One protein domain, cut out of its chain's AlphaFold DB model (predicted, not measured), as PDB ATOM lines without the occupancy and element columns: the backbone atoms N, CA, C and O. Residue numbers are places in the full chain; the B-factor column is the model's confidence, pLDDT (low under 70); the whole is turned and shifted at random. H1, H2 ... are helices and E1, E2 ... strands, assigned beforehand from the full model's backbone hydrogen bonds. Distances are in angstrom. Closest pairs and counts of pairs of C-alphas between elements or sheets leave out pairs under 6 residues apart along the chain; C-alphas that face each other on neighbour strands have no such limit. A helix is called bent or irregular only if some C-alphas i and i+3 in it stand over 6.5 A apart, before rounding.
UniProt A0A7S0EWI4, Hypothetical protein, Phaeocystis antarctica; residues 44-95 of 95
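This is residues 44 to 95 of the 95 residues of the protein "Hypothetical protein" of Phaeocystis antarctica (UniProt A0A7S0EWI4). A long kinked helix, H3, has two shorter helices packed on it at steep angles: H1 near Phe 62 and H4 on residues 69 to 76. The small helix H2 lies at one end, beyond H1, and the short strand E1 leads into H4. The 52 printed residues hold four named helices and one named strand, in the order H1, H2, H3, E1, H4, mostly helix. The whole is compact, with a radius of gyration of the C-alphas of 10.0 A and spans of 28 by 19 by 17 A.

H1, residues 44 to 51, touches H3, residues 61 to 77, at a steep tilt of 68 degrees, only just short of perpendicular, opposite ways; C-alphas 48 and 62 are closest, 6.9 A apart. H2, residues 56 to 59, is close to H1 but not clearly touching, with closest C-alphas 49 and 57 at 7.7 A. H3 has a kink of 88 degrees near residue 71 and is irregular, C-alphas 72 and 75 being 9.0 A apart. With residues 69 to 76 alone it touches H4, residues 84 to 93, at a steep 65 degrees, opposite ways; C-alphas 72 and 90 are closest, 6.3 A. H2 and H4 are apart. E1, residues 81 to 83, pairs with no named strand. O i to N i+4 pairs are within hydrogen-bond range throughout H1 and H4, and in 11 of 13 cases in H3; H2 is too short for one.

H1 starts at C-alpha 44 (-51.296, -28.248, -12.984) and spans 10.2 A; H2 spans 5.1 A, H3 16.3 A and E1 7.0 A. H4, 14.1 A long, ends at C-alpha 93 (-35.912, -26.155, -19.120).

C-alphas 55 and 75 are farthest apart, 28.2 A. The printed part has no cut, and its four links are tight. Residues 55 to 56, 59 to 60, 75 to 78 and 94 to 95 have pLDDT under 70.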
ATOM      1  N   HIS A  44     -52.633 -28.370 -13.604       82.31
ATOM      2  CA  HIS A  44     -51.296 -28.248 -12.984       82.31
ATOM      3  C   HIS A  44     -51.086 -29.195 -11.801       82.31
ATOM      4  O   HIS A  44     -50.005 -29.747 -11.615       82.31
ATOM      5  N   LYS A  45     -52.129 -29.427 -10.996       80.06
ATOM      6  CA  LYS A  45     -52.070 -30.377  -9.876       80.06
ATOM      7  C   LYS A  45     -51.881 -31.815 -10.346       80.06
ATOM      8  O   LYS A  45     -51.155 -32.575  -9.702       80.06
ATOM      9  N   GLU A  46     -52.527 -32.187 -11.448       83.12
ATOM     10  CA  GLU A  46     -52.341 -33.492 -12.079       83.12
ATOM     11  C   GLU A  46     -50.968 -33.581 -12.735       83.12
ATOM     12  O   GLU A  46     -50.267 -34.556 -12.502       83.12
ATOM     13  N   ALA A  47     -50.523 -32.541 -13.434       80.06
ATOM     14  CA  ALA A  47     -49.188 -32.454 -14.012       80.06
ATOM     15  C   ALA A  47     -48.087 -32.646 -12.958       80.06
ATOM     16  O   ALA A  47     -47.229 -33.508 -13.114       80.06
ATOM     17  N   HIS A  48     -48.167 -31.923 -11.840       79.88
ATOM     18  CA  HIS A  48     -47.272 -32.092 -10.694       79.88
ATOM     19  C   HIS A  48     -47.340 -33.510 -10.117       79.88
ATOM     20  O   HIS A  48     -46.339 -34.091  -9.709       79.88
ATOM     21  N   THR A  49     -48.539 -34.094 -10.097       80.06
ATOM     22  CA  THR A  49     -48.748 -35.467  -9.634       80.06
ATOM     23  C   THR A  49     -48.139 -36.498 -10.588       80.06
ATOM     24  O   THR A  49     -47.679 -37.547 -10.149       80.06
ATOM     25  N   LEU A  50     -48.126 -36.219 -11.883       80.06
ATOM     26  CA  LEU A  50     -47.554 -37.097 -12.896       80.06
ATOM     27  C   LEU A  50     -46.030 -36.989 -12.924       80.06
ATOM     28  O   LEU A  50     -45.363 -38.016 -12.946       80.06
ATOM     29  N   MET A  51     -45.500 -35.764 -12.887       76.25
ATOM     30  CA  MET A  51     -44.066 -35.474 -12.986       76.25
ATOM     31  C   MET A  51     -43.274 -35.933 -11.767       76.25
ATOM     32  O   MET A  51     -42.172 -36.455 -11.919       76.25
ATOM     33  N   PHE A  52     -43.856 -35.785 -10.578       76.25
ATOM     34  CA  PHE A  52     -43.177 -36.070  -9.324       76.25
ATOM     35  C   PHE A  52     -43.860 -37.218  -8.580       76.25
ATOM     36  O   PHE A  52     -45.087 -37.261  -8.408       76.25
ATOM     37  N   THR A  53     -43.055 -38.140  -8.067       72.19
ATOM     38  CA  THR A  53     -43.488 -39.177  -7.128       72.19
ATOM     39  C   THR A  53     -43.944 -38.571  -5.799       72.19
ATOM     40  O   THR A  53     -43.723 -37.400  -5.498       72.19
ATOM     41  N   ALA A  54     -44.609 -39.367  -4.960       71.12
ATOM     42  CA  ALA A  54     -45.082 -38.896  -3.656       71.12
ATOM     43  C   ALA A  54     -43.948 -38.414  -2.725       71.12
ATOM     44  O   ALA A  54     -44.211 -37.623  -1.819       71.12
ATOM     45  N   GLU A  55     -42.722 -38.898  -2.936       68.56
ATOM     46  CA  GLU A  55     -41.521 -38.475  -2.210       68.56
ATOM     47  C   GLU A  55     -40.979 -37.163  -2.784       68.56
ATOM     48  O   GLU A  55     -40.889 -36.185  -2.045       68.56
ATOM     49  N   GLU A  56     -40.791 -37.080  -4.106       68.38
ATOM     50  CA  GLU A  56     -40.366 -35.846  -4.785       68.38
ATOM     51  C   GLU A  56     -41.335 -34.683  -4.514       68.38
ATOM     52  O   GLU A  56     -40.906 -33.560  -4.292       68.38
ATOM     53  N   ARG A  57     -42.649 -34.929  -4.417       71.44
ATOM     54  CA  ARG A  57     -43.630 -33.880  -4.070       71.44
ATOM     55  C   ARG A  57     -43.481 -33.323  -2.661       71.44
ATOM     56  O   ARG A  57     -43.965 -32.223  -2.404       71.44
ATOM     57  N   LYS A  58     -42.902 -34.083  -1.731       71.44
ATOM     58  CA  LYS A  58     -42.625 -33.586  -0.376       71.44
ATOM     59  C   LYS A  58     -41.373 -32.724  -0.343       71.44
ATOM     60  O   LYS A  58     -41.322 -31.812   0.472       71.44
ATOM     61  N   GLU A  59     -40.400 -33.027  -1.196       67.81
ATOM     62  CA  GLU A  59     -39.133 -32.299  -1.271       67.81
ATOM     63  C   GLU A  59     -39.234 -31.065  -2.171       67.81
ATOM     64  O   GLU A  59     -38.887 -29.969  -1.746       67.81
ATOM     65  N   TYR A  60     -39.774 -31.221  -3.379       69.06
ATOM     66  CA  TYR A  60     -39.943 -30.148  -4.357       69.06
ATOM     67  C   TYR A  60     -41.137 -29.246  -4.019       69.06
ATOM     68  O   TYR A  60     -41.025 -28.023  -4.035       69.06
ATOM     69  N   GLY A  61     -42.264 -29.837  -3.609       70.38
ATOM     70  CA  GLY A  61     -43.461 -29.100  -3.206       70.38
ATOM     71  C   GLY A  61     -44.236 -28.480  -4.376       70.38
ATOM     72  O   GLY A  61     -43.681 -28.012  -5.363       70.38
ATOM     73  N   PHE A  62     -45.566 -28.421  -4.237       70.25
ATOM     74  CA  PHE A  62     -46.428 -27.851  -5.283       70.25
ATOM     75  C   PHE A  62     -46.203 -26.345  -5.496       70.25
ATOM     76  O   PHE A  62     -46.395 -25.861  -6.602       70.25
ATOM     77  N   GLY A  63     -45.775 -25.610  -4.461       74.06
ATOM     78  CA  GLY A  63     -45.498 -24.173  -4.568       74.06
ATOM     79  C   GLY A  63     -44.336 -23.868  -5.515       74.06
ATOM     80  O   GLY A  63     -44.502 -23.067  -6.425       74.06
ATOM     81  N   THR A  64     -43.213 -24.574  -5.359       75.44
ATOM     82  CA  THR A  64     -42.039 -24.447  -6.236       75.44
ATOM     83  C   THR A  64     -42.384 -24.837  -7.668       75.44
ATOM     84  O   THR A  64     -42.075 -24.105  -8.598       75.44
ATOM     85  N   PHE A  65     -43.135 -25.932  -7.838       77.56
ATOM     86  CA  PHE A  65     -43.642 -26.339  -9.145       77.56
ATOM     87  C   PHE A  65     -44.479 -25.249  -9.820       77.56
ATOM     88  O   PHE A  65     -44.294 -24.988 -11.001       77.56
ATOM     89  N   GLU A  66     -45.409 -24.616  -9.099       78.25
ATOM     90  CA  GLU A  66     -46.215 -23.526  -9.653       78.25
ATOM     91  C   GLU A  66     -45.364 -22.303 -10.016       78.25
ATOM     92  O   GLU A  66     -45.633 -21.669 -11.034       78.25
ATOM     93  N   GLU A  67     -44.347 -21.974  -9.217       80.00
ATOM     94  CA  GLU A  67     -43.432 -20.864  -9.498       80.00
ATOM     95  C   GLU A  67     -42.566 -21.128 -10.734       80.00
ATOM     96  O   GLU A  67     -42.521 -20.276 -11.624       80.00
ATOM     97  N   ASP A  68     -41.961 -22.313 -10.846       78.19
ATOM     98  CA  ASP A  68     -41.168 -22.707 -12.016       78.19
ATOM     99  C   ASP A  68     -42.051 -22.853 -13.260       78.19
ATOM    100  O   ASP A  68     -41.687 -22.405 -14.352       78.19
ATOM    101  N   LEU A  69     -43.255 -23.415 -13.109       77.62
ATOM    102  CA  LEU A  69     -44.211 -23.547 -14.203       77.62
ATOM    103  C   LEU A  69     -44.661 -22.177 -14.693       77.62
ATOM    104  O   LEU A  69     -44.772 -21.959 -15.893       77.62
ATOM    105  N   LYS A  70     -44.882 -21.229 -13.786       78.75
ATOM    106  CA  LYS A  70     -45.168 -19.848 -14.159       78.75
ATOM    107  C   LYS A  70     -43.965 -19.185 -14.830       78.75
ATOM    108  O   LYS A  70     -44.146 -18.462 -15.804       78.75
ATOM    109  N   ALA A  71     -42.747 -19.442 -14.356       79.00
ATOM    110  CA  ALA A  71     -41.532 -18.873 -14.935       79.00
ATOM    111  C   ALA A  71     -41.276 -19.366 -16.369       79.00
ATOM    112  O   ALA A  71     -40.895 -18.580 -17.237       79.00
ATOM    113  N   THR A  72     -41.533 -20.645 -16.636       72.31
ATOM    114  CA  THR A  72     -41.334 -21.247 -17.965       72.31
ATOM    115  C   THR A  72     -42.559 -21.193 -18.867       72.31
ATOM    116  O   THR A  72     -42.419 -21.222 -20.095       72.31
ATOM    117  N   ASN A  73     -43.757 -21.116 -18.286       71.75
ATOM    118  CA  ASN A  73     -45.018 -21.254 -19.000       71.75
ATOM    119  C   ASN A  73     -46.178 -20.447 -18.375       71.75
ATOM    120  O   ASN A  73     -47.252 -20.973 -18.069       71.75
ATOM    121  N   ASP A  74     -45.973 -19.133 -18.226       71.50
ATOM    122  CA  ASP A  74     -46.950 -18.174 -17.675       71.50
ATOM    123  C   ASP A  74     -48.323 -18.222 -18.388       71.50
ATOM    124  O   ASP A  74     -49.372 -18.134 -17.745       71.50
ATOM    125  N   GLU A  75     -48.341 -18.456 -19.709       67.12
ATOM    126  CA  GLU A  75     -49.584 -18.575 -20.492       67.12
ATOM    127  C   GLU A  75     -50.426 -19.807 -20.128       67.12
ATOM    128  O   GLU A  75     -51.660 -19.729 -20.151       67.12
ATOM    129  N   CYS A  76     -49.793 -20.934 -19.791       66.19
ATOM    130  CA  CYS A  76     -50.490 -22.120 -19.287       66.19
ATOM    131  C   CYS A  76     -50.843 -21.968 -17.808       66.19
ATOM    132  O   CYS A  76     -51.965 -22.300 -17.415       66.19
ATOM    133  N   TYR A  77     -49.961 -21.336 -17.022       63.66
ATOM    134  CA  TYR A  77     -50.236 -21.020 -15.622       63.66
ATOM    135  C   TYR A  77     -51.579 -20.283 -15.449       63.66
ATOM    136  O   TYR A  77     -52.400 -20.643 -14.604       63.66
ATOM    137  N   GLY A  78     -51.856 -19.298 -16.310       64.69
ATOM    138  CA  GLY A  78     -53.106 -18.533 -16.284       64.69
ATOM    139  C   GLY A  78     -54.374 -19.305 -16.681       64.69
ATOM    140  O   GLY A  78     -55.474 -18.861 -16.347       64.69
ATOM    141  N   LYS A  79     -54.252 -20.442 -17.378       72.44
ATOM    142  CA  LYS A  79     -55.393 -21.274 -17.814       72.44
ATOM    143  C   LYS A  79     -55.754 -22.357 -16.799       72.44
ATOM    144  O   LYS A  79     -56.913 -22.750 -16.718       72.44
ATOM    145  N   GLY A  80     -54.787 -22.775 -15.979       71.94
ATOM    146  CA  GLY A  80     -54.958 -23.865 -15.013       71.94
ATOM    147  C   GLY A  80     -54.813 -25.254 -15.636       71.94
ATOM    148  O   GLY A  80     -54.926 -26.256 -14.928       71.94
ATOM    149  N   ASP A  81     -54.539 -25.307 -16.937       79.75
ATOM    150  CA  ASP A  81     -54.354 -26.507 -17.728       79.75
ATOM    151  C   ASP A  81     -53.124 -26.357 -18.631       79.75
ATOM    152  O   ASP A  81     -52.825 -25.275 -19.135       79.75
ATOM    153  N   MET A  82     -52.406 -27.459 -18.818       79.44
ATOM    154  CA  MET A  82     -51.162 -27.509 -19.577       79.44
ATOM    155  C   MET A  82     -51.179 -28.667 -20.572       79.44
ATOM    156  O   MET A  82     -51.662 -29.763 -20.267       79.44
ATOM    157  N   ALA A  83     -50.691 -28.412 -21.788       85.81
ATOM    158  CA  ALA A  83     -50.559 -29.435 -22.815       85.81
ATOM    159  C   ALA A  83     -49.270 -30.244 -22.616       85.81
ATOM    160  O   ALA A  83     -48.386 -29.880 -21.839       85.81
ATOM    161  N   TRP A  84     -49.141 -31.354 -23.347       84.62
ATOM    162  CA  TRP A  84     -47.922 -32.161 -23.290       84.62
ATOM    163  C   TRP A  84     -46.696 -31.351 -23.719       84.62
ATOM    164  O   TRP A  84     -45.647 -31.486 -23.109       84.62
ATOM    165  N   GLU A  85     -46.830 -30.485 -24.726       84.69
ATOM    166  CA  GLU A  85     -45.736 -29.625 -25.199       84.69
ATOM    167  C   GLU A  85     -45.241 -28.672 -24.102       84.69
ATOM    168  O   GLU A  85     -44.040 -28.456 -23.962       84.69
ATOM    169  N   ASP A  86     -46.157 -28.155 -23.283       81.88
ATOM    170  CA  ASP A  86     -45.843 -27.283 -22.152       81.88
ATOM    171  C   ASP A  86     -45.108 -28.030 -21.044       81.88
ATOM    172  O   ASP A  86     -44.153 -27.514 -20.466       81.88
ATOM    173  N   LEU A  87     -45.556 -29.255 -20.771       79.88
ATOM    174  CA  LEU A  87     -44.958 -30.145 -19.787       79.88
ATOM    175  C   LEU A  87     -43.577 -30.620 -20.239       79.88
ATOM    176  O   LEU A  87     -42.631 -30.606 -19.467       79.88
ATOM    177  N   GLU A  88     -43.445 -30.990 -21.506       81.75
ATOM    178  CA  GLU A  88     -42.184 -31.377 -22.120       81.75
ATOM    179  C   GLU A  88     -41.178 -30.224 -22.100       81.75
ATOM    180  O   GLU A  88     -40.008 -30.437 -21.784       81.75
ATOM    181  N   LYS A  89     -41.636 -28.999 -22.377       78.50
ATOM    182  CA  LYS A  89     -40.809 -27.800 -22.261       78.50
ATOM    183  C   LYS A  89     -40.375 -27.564 -20.818       78.50
ATOM    184  O   LYS A  89     -39.192 -27.373 -20.585       78.50
ATOM    185  N   PHE A  90     -41.295 -27.656 -19.858       78.19
ATOM    186  CA  PHE A  90     -40.978 -27.555 -18.431       78.19
ATOM    187  C   PHE A  90     -39.925 -28.587 -17.996       78.19
ATOM    188  O   PHE A  90     -38.964 -28.221 -17.328       78.19
ATOM    189  N   LEU A  91     -40.082 -29.847 -18.421       75.75
ATOM    190  CA  LEU A  91     -39.134 -30.934 -18.158       75.75
ATOM    191  C   LEU A  91     -37.762 -30.706 -18.803       75.75
ATOM    192  O   LEU A  91     -36.800 -31.291 -18.344       75.75
ATOM    193  N   THR A  92     -37.685 -29.938 -19.891       74.00
ATOM    194  CA  THR A  92     -36.425 -29.680 -20.608       74.00
ATOM    195  C   THR A  92     -35.708 -28.431 -20.081       74.00
ATOM    196  O   THR A  92     -34.489 -28.346 -20.175       74.00
ATOM    197  N   ASP A  93     -36.456 -27.441 -19.579       72.75
ATOM    198  CA  ASP A  93     -35.912 -26.155 -19.120       72.75
ATOM    199  C   ASP A  93     -35.591 -26.138 -17.610       72.75
ATOM    200  O   ASP A  93     -34.650 -25.456 -17.212       72.75
ATOM    201  N   ASN A  94     -36.362 -26.851 -16.770       66.69
ATOM    202  CA  ASN A  94     -36.230 -26.793 -15.300       66.69
ATOM    203  C   ASN A  94     -35.721 -28.084 -14.639       66.69
ATOM    204  O   ASN A  94     -35.417 -28.056 -13.446       66.69
ATOM    205  N   LEU A  95     -35.682 -29.209 -15.357       59.78
ATOM    206  CA  LEU A  95     -35.328 -30.534 -14.828       59.78
ATOM    207  C   LEU A  95     -34.225 -31.184 -15.665       59.78
ATOM    208  O   LEU A  95     -33.469 -31.982 -15.065       59.78
TER     209      LEU A  95